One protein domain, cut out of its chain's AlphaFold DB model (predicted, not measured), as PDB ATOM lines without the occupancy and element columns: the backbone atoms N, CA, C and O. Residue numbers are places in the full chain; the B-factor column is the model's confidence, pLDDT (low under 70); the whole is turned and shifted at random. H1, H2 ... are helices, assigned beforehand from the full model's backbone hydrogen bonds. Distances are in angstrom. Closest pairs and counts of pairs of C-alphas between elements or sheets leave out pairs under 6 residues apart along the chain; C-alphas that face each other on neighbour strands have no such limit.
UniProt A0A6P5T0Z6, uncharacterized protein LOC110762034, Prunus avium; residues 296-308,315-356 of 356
ATOM      1  N   ASN A 296     127.261 154.354  84.533       45.72
ATOM      2  CA  ASN A 296     127.448 154.323  85.995       45.72
ATOM      3  C   ASN A 296     128.205 153.091  86.536       45.72
ATOM      4  O   ASN A 296     128.092 152.767  87.716       45.72
ATOM      5  N   VAL A 297     129.021 152.409  85.725       48.31
ATOM      6  CA  VAL A 297     129.731 151.160  86.115       48.31
ATOM      7  C   VAL A 297     130.833 151.376  87.186       48.31
ATOM      8  O   VAL A 297     131.607 150.476  87.486       48.31
ATOM      9  N   GLY A 298     130.935 152.566  87.782       49.78
ATOM     10  CA  GLY A 298     132.103 152.971  88.560       49.78
ATOM     11  C   GLY A 298     131.984 152.971  90.082       49.78
ATOM     12  O   GLY A 298     133.039 153.073  90.700       49.78
ATOM     13  N   LEU A 299     130.790 152.927  90.692       54.28
ATOM     14  CA  LEU A 299     130.692 153.294  92.117       54.28
ATOM     15  C   LEU A 299     130.688 152.131  93.107       54.28
ATOM     16  O   LEU A 299     131.491 152.193  94.021       54.28
ATOM     17  N   GLU A 300     130.002 151.017  92.869       64.69
ATOM     18  CA  GLU A 300     130.261 149.787  93.625       64.69
ATOM     19  C   GLU A 300     129.765 148.550  92.852       64.69
ATOM     20  O   GLU A 300     128.584 148.395  92.544       64.69
ATOM     21  N   LEU A 301     130.686 147.653  92.498       69.56
ATOM     22  CA  LEU A 301     130.461 146.591  91.504       69.56
ATOM     23  C   LEU A 301     129.563 145.434  91.980       69.56
ATOM     24  O   LEU A 301     129.090 144.643  91.167       69.56
ATOM     25  N   PHE A 302     129.330 145.309  93.283       74.62
ATOM     26  CA  PHE A 302     128.570 144.194  93.858       74.62
ATOM     27  C   PHE A 302     127.479 144.643  94.829       74.62
ATOM     28  O   PHE A 302     126.859 143.805  95.482       74.62
ATOM     29  N   ASP A 303     127.217 145.940  94.914       73.94
ATOM     30  CA  ASP A 303     126.372 146.493  95.968       73.94
ATOM     31  C   ASP A 303     124.895 146.197  95.767       73.94
ATOM     32  O   ASP A 303     124.179 145.949  96.730       73.94
ATOM     33  N   ASP A 304     124.451 146.080  94.516       75.75
ATOM     34  CA  ASP A 304     123.110 145.593  94.189       75.75
ATOM     35  C   ASP A 304     122.886 144.126  94.595       75.75
ATOM     36  O   ASP A 304     121.742 143.676  94.691       75.75
ATOM     37  N   LEU A 305     123.967 143.377  94.838       78.69
ATOM     38  CA  LEU A 305     123.935 141.998  95.324       78.69
ATOM     39  C   LEU A 305     124.152 141.893  96.839       78.69
ATOM     40  O   LEU A 305     124.091 140.789  97.383       78.69
ATOM     41  N   CYS A 306     124.420 143.001  97.529       82.06
ATOM     42  CA  CYS A 306     124.615 143.024  98.970       82.06
ATOM     43  C   CYS A 306     123.304 143.433  99.667       82.06
ATOM     44  O   CYS A 306     122.684 144.411  99.266       82.06
ATOM     45  N   PRO A 307     122.856 142.736 100.730       81.56
ATOM     46  CA  PRO A 307     121.699 143.166 101.523       81.56
ATOM     47  C   PRO A 307     122.016 144.384 102.407       81.56
ATOM     48  O   PRO A 307     121.130 144.938 103.060       81.56
ATOM     49  N   VAL A 308     123.290 144.771 102.460       85.25
ATOM     50  CA  VAL A 308     123.833 145.859 103.262       85.25
ATOM     51  C   VAL A 308     124.333 146.936 102.322       85.25
ATOM     52  O   VAL A 308     125.027 146.630 101.356       85.25
ATOM     53  N   CYS A 315     138.082 154.722  93.520       60.28
ATOM     54  CA  CYS A 315     138.150 155.495  92.285       60.28
ATOM     55  C   CYS A 315     137.167 154.918  91.265       60.28
ATOM     56  O   CYS A 315     137.085 153.698  91.120       60.28
ATOM     57  N   SER A 316     136.488 155.784  90.510       66.88
ATOM     58  CA  SER A 316     135.629 155.343  89.414       66.88
ATOM     59  C   SER A 316     136.460 154.593  88.371       66.88
ATOM     60  O   SER A 316     137.326 155.156  87.696       66.88
ATOM     61  N   LEU A 317     136.217 153.289  88.265       68.50
ATOM     62  CA  LEU A 317     136.850 152.440  87.266       68.50
ATOM     63  C   LEU A 317     136.010 152.469  85.992       68.50
ATOM     64  O   LEU A 317     134.800 152.250  86.017       68.50
ATOM     65  N   LYS A 318     136.660 152.753  84.865       77.75
ATOM     66  CA  LYS A 318     136.057 152.610  83.539       77.75
ATOM     67  C   LYS A 318     136.532 151.292  82.960       77.75
ATOM     68  O   LYS A 318     137.711 151.167  82.649       77.75
ATOM     69  N   PHE A 319     135.618 150.339  82.840       77.25
ATOM     70  CA  PHE A 319     135.914 149.058  82.218       77.25
ATOM     71  C   PHE A 319     135.950 149.187  80.700       77.25
ATOM     72  O   PHE A 319     135.053 149.773  80.090       77.25
ATOM     73  N   GLU A 320     136.958 148.586  80.082       86.00
ATOM     74  CA  GLU A 320     136.920 148.289  78.656       86.00
ATOM     75  C   GLU A 320     135.906 147.170  78.368       86.00
ATOM     76  O   GLU A 320     135.555 146.374  79.239       86.00
ATOM     77  N   GLN A 321     135.464 147.045  77.113       83.44
ATOM     78  CA  GLN A 321     134.433 146.076  76.714       83.44
ATOM     79  C   GLN A 321     134.737 144.635  77.170       83.44
ATOM     80  O   GLN A 321     133.855 143.935  77.665       83.44
ATOM     81  N   LYS A 322     135.994 144.190  77.043       87.44
ATOM     82  CA  LYS A 322     136.413 142.843  77.474       87.44
ATOM     83  C   LYS A 322     136.364 142.671  78.989       87.44
ATOM     84  O   LYS A 322     136.046 141.588  79.479       87.44
ATOM     85  N   GLU A 323     136.695 143.721  79.729       85.88
ATOM     86  CA  GLU A 323     136.668 143.705  81.188       85.88
ATOM     87  C   GLU A 323     135.225 143.725  81.696       85.88
ATOM     88  O   GLU A 323     134.909 143.009  82.642       85.88
ATOM     89  N   LEU A 324     134.329 144.444  81.010       84.00
ATOM     90  CA  LEU A 324     132.895 144.434  81.290       84.00
ATOM     91  C   LEU A 324     132.298 143.030  81.099       84.00
ATOM     92  O   LEU A 324     131.537 142.556  81.938       84.00
ATOM     93  N   GLU A 325     132.683 142.323  80.033       85.88
ATOM     94  CA  GLU A 325     132.271 140.931  79.814       85.88
ATOM     95  C   GLU A 325     132.783 139.988  80.914       85.88
ATOM     96  O   GLU A 325     132.050 139.099  81.360       85.88
ATOM     97  N   ALA A 326     134.030 140.165  81.358       87.00
ATOM     98  CA  ALA A 326     134.596 139.396  82.463       87.00
ATOM     99  C   ALA A 326     133.877 139.699  83.787       87.00
ATOM    100  O   ALA A 326     133.515 138.775  84.517       87.00
ATOM    101  N   TYR A 327     133.601 140.973  84.059       85.06
ATOM    102  CA  TYR A 327     132.850 141.427  85.222       85.06
ATOM    103  C   TYR A 327     131.432 140.841  85.254       85.06
ATOM    104  O   TYR A 327     131.045 140.253  86.261       85.06
ATOM    105  N   CYS A 328     130.682 140.890  84.148       85.25
ATOM    106  CA  CYS A 328     129.345 140.292  84.071       85.25
ATOM    107  C   CYS A 328     129.362 138.783  84.367       85.25
ATOM    108  O   CYS A 328     128.471 138.275  85.050       85.25
ATOM    109  N   LYS A 329     130.390 138.061  83.897       89.44
ATOM    110  CA  LYS A 329     130.574 136.636  84.220       89.44
ATOM    111  C   LYS A 329     130.844 136.429  85.709       89.44
ATOM    112  O   LYS A 329     130.177 135.600  86.321       89.44
ATOM    113  N   LEU A 330     131.763 137.198  86.297       89.75
ATOM    114  CA  LEU A 330     132.073 137.134  87.731       89.75
ATOM    115  C   LEU A 330     130.846 137.435  88.592       89.75
ATOM    116  O   LEU A 330     130.557 136.695  89.527       89.75
ATOM    117  N   LYS A 331     130.085 138.473  88.239       88.31
ATOM    118  CA  LYS A 331     128.837 138.839  88.911       88.31
ATOM    119  C   LYS A 331     127.800 137.721  88.839       88.31
ATOM    120  O   LYS A 331     127.165 137.403  89.841       88.31
ATOM    121  N   GLY A 332     127.671 137.079  87.678       87.69
ATOM    122  CA  GLY A 332     126.808 135.913  87.502       87.69
ATOM    123  C   GLY A 332     127.215 134.724  88.377       87.69
ATOM    124  O   GLY A 332     126.357 134.122  89.019       87.69
ATOM    125  N   GLU A 333     128.507 134.395  88.434       91.06
ATOM    126  CA  GLU A 333     129.017 133.313  89.289       91.06
ATOM    127  C   GLU A 333     128.859 133.628  90.780       91.06
ATOM    128  O   GLU A 333     128.421 132.771  91.546       91.06
ATOM    129  N   PHE A 334     129.121 134.869  91.190       89.81
ATOM    130  CA  PHE A 334     128.913 135.306  92.567       89.81
ATOM    131  C   PHE A 334     127.441 135.206  92.980       89.81
ATOM    132  O   PHE A 334     127.135 134.653  94.033       89.81
ATOM    133  N   LEU A 335     126.515 135.632  92.115       88.38
ATOM    134  CA  LEU A 335     125.080 135.497  92.361       88.38
ATOM    135  C   LEU A 335     124.641 134.027  92.470       88.38
ATOM    136  O   LEU A 335     123.792 133.693  93.297       88.38
ATOM    137  N   LYS A 336     125.197 133.132  91.643       91.19
ATOM    138  CA  LYS A 336     124.935 131.686  91.760       91.19
ATOM    139  C   LYS A 336     125.428 131.151  93.098       91.19
ATOM    140  O   LYS A 336     124.675 130.447  93.767       91.19
ATOM    141  N   TRP A 337     126.648 131.517  93.493       92.12
ATOM    142  CA  TRP A 337     127.213 131.137  94.783       92.12
ATOM    143  C   TRP A 337     126.327 131.616  95.939       92.12
ATOM    144  O   TRP A 337     125.910 130.791  96.749       92.12
ATOM    145  N   GLN A 338     125.942 132.898  95.950       88.94
ATOM    146  CA  GLN A 338     125.043 133.476  96.954       88.94
ATOM    147  C   GLN A 338     123.728 132.696  97.064       88.94
ATOM    148  O   GLN A 338     123.292 132.390  98.170       88.94
ATOM    149  N   LYS A 339     123.109 132.334  95.930       88.56
ATOM    150  CA  LYS A 339     121.866 131.537  95.892       88.56
ATOM    151  C   LYS A 339     122.041 130.108  96.400       88.56
ATOM    152  O   LYS A 339     121.088 129.539  96.913       88.56
ATOM    153  N   SER A 340     123.225 129.527  96.222       91.12
ATOM    154  CA  SER A 340     123.541 128.159  96.657       91.12
ATOM    155  C   SER A 340     124.050 128.057  98.095       91.12
ATOM    156  O   SER A 340     124.239 126.950  98.589       91.12
ATOM    157  N   PHE A 341     124.337 129.186  98.747       91.69
ATOM    158  CA  PHE A 341     124.938 129.206 100.073       91.69
ATOM    159  C   PHE A 341     123.873 129.452 101.148       91.69
ATOM    160  O   PHE A 341     123.483 130.591 101.405       91.69
ATOM    161  N   ASP A 342     123.423 128.368 101.783       89.94
ATOM    162  CA  ASP A 342     122.285 128.361 102.714       89.94
ATOM    163  C   ASP A 342     122.418 129.387 103.848       89.94
ATOM    164  O   ASP A 342     121.478 130.132 104.113       89.94
ATOM    165  N   LEU A 343     123.602 129.511 104.460       86.94
ATOM    166  CA  LEU A 343     123.843 130.469 105.552       86.94
ATOM    167  C   LEU A 343     123.642 131.926 105.114       86.94
ATOM    168  O   LEU A 343     123.174 132.760 105.886       86.94
ATOM    169  N   TYR A 344     123.978 132.247 103.865       86.38
ATOM    170  CA  TYR A 344     123.757 133.582 103.325       86.38
ATOM    171  C   TYR A 344     122.286 133.825 102.980       86.38
ATOM    172  O   TYR A 344     121.786 134.929 103.194       86.38
ATOM    173  N   GLN A 345     121.569 132.801 102.506       86.62
ATOM    174  CA  GLN A 345     120.119 132.883 102.305       86.62
ATOM    175  C   GLN A 345     119.379 133.070 103.633       86.62
ATOM    176  O   GLN A 345     118.480 133.904 103.725       86.62
ATOM    177  N   GLU A 346     119.792 132.357 104.680       85.94
ATOM    178  CA  GLU A 346     119.263 132.512 106.034       85.94
ATOM    179  C   GLU A 346     119.536 133.920 106.581       85.94
ATOM    180  O   GLU A 346     118.627 134.581 107.086       85.94
ATOM    181  N   PHE A 347     120.764 134.422 106.418       84.19
ATOM    182  CA  PHE A 347     121.128 135.787 106.790       84.19
ATOM    183  C   PHE A 347     120.251 136.835 106.088       84.19
ATOM    184  O   PHE A 347     119.653 137.680 106.758       84.19
ATOM    185  N   CYS A 348     120.107 136.752 104.759       83.50
ATOM    186  CA  CYS A 348     119.236 137.649 103.993       83.50
ATOM    187  C   CYS A 348     117.780 137.558 104.466       83.50
ATOM    188  O   CYS A 348     117.132 138.578 104.690       83.50
ATOM    189  N   SER A 349     117.290 136.338 104.703       81.81
ATOM    190  CA  SER A 349     115.929 136.104 105.186       81.81
ATOM    191  C   SER A 349     115.694 136.742 106.551       81.81
ATOM    192  O   SER A 349     114.608 137.247 106.793       81.81
ATOM    193  N   ARG A 350     116.679 136.785 107.455       80.06
ATOM    194  CA  ARG A 350     116.541 137.450 108.767       80.06
ATOM    195  C   ARG A 350     116.468 138.975 108.666       80.06
ATOM    196  O   ARG A 350     115.784 139.597 109.478       80.06
ATOM    197  N   ILE A 351     117.128 139.565 107.671       77.88
ATOM    198  CA  ILE A 351     117.031 141.001 107.365       77.88
ATOM    199  C   ILE A 351     115.647 141.325 106.771       77.88
ATOM    200  O   ILE A 351     115.021 142.324 107.133       77.88
ATOM    201  N   GLU A 352     115.134 140.452 105.900       69.94
ATOM    202  CA  GLU A 352     113.871 140.654 105.173       69.94
ATOM    203  C   GLU A 352     112.614 140.251 105.986       69.94
ATOM    204  O   GLU A 352     111.587 140.925 105.914       69.94
ATOM    205  N   SER A 353     112.676 139.202 106.815       55.66
ATOM    206  CA  SER A 353     111.523 138.620 107.543       55.66
ATOM    207  C   SER A 353     111.074 139.401 108.778       55.66
ATOM    208  O   SER A 353     109.913 139.305 109.156       55.66
ATOM    209  N   LYS A 354     111.947 140.207 109.390       50.97
ATOM    210  CA  LYS A 354     111.575 141.128 110.487       50.97
ATOM    211  C   LYS A 354     111.153 142.515 109.976       50.97
ATOM    212  O   LYS A 354     110.975 143.442 110.765       50.97
ATOM    213  N   SER A 355     111.018 142.637 108.655       40.06
ATOM    214  CA  SER A 355     110.654 143.850 107.919       40.06
ATOM    215  C   SER A 355     109.273 143.767 107.251       40.06
ATOM    216  O   SER A 355     108.822 144.768 106.695       40.06
ATOM    217  N   SER A 356     108.628 142.593 107.300       32.22
ATOM    218  CA  SER A 356     107.225 142.348 106.918       32.22
ATOM    219  C   SER A 356     106.381 142.189 108.157       32.22
ATOM    220  O   SER A 356     105.185 142.523 108.067       32.22
TER     221      SER A 356
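AT A GLANCE: This is residues 296 to 308 and 315 to 356 of the 356 residues of the protein "uncharacterized protein LOC110762034" of Prunus avium (UniProt A0A6P5T0Z6). Two helices meet near their ends as an L, the long H1 making one limb and the shorter H2 the other, while the unnamed stretch of residues 296 to 308 runs through the inner side of the L. From the far end of H1, residues 315 to 320 fold back toward the same side, leaving an open frame. The printed part has 55 residues with two named helices, H1 then H2, and no named strand; its class is all helix. The whole is loose, with a radius of gyration of the C-alphas of 14.1 A, and elongated, spanning 41 by 22 by 15 A.

IN THESE COORDINATES: The printed part begins at Asn 296, with its C-alpha at (127.448, 154.323, 85.995), and residues 296 to 308 hold no named element. After the cut, H1 covers residues 321 to 340, 28.9 A from first to last C-alpha, and begins at (134.433, 146.076, 76.714). H2 covers residues 342 to 353, 15.6 A long, and ends with C-alpha 353 at (111.523, 138.620, 107.543).

HOW THE PARTS SIT: A tight link of 1 residue, Phe 341, joins H1 to H2. The two only just touch, with 3 pairs of C-alphas within 8 A, and they touch only at the corner by their link. H1 takes part with residues 338 to 339 alone and H2 with residues 344 to 345 alone. Their closest C-alphas, those of Gln 338 and Tyr 344, are 6.5 A apart. Their lines are about perpendicular, at 84 degrees, and their centres are 21.2 A apart. In H1 and H2 every O i to N i+4 pair is within hydrogen-bond range.

THE WHOLE: The C-alphas farthest apart, those of Lys 322 and Ser 356, are 41.5 A apart. Residues 309 to 314 are not printed, and C-alphas 308 and 315 are 20.5 A apart across this cut. Ser 356 is the chain's last residue. The mean pLDDT of the printed part is 77.5, with residues 296 to 301, 315 to 317 and 352 to 356 under 70.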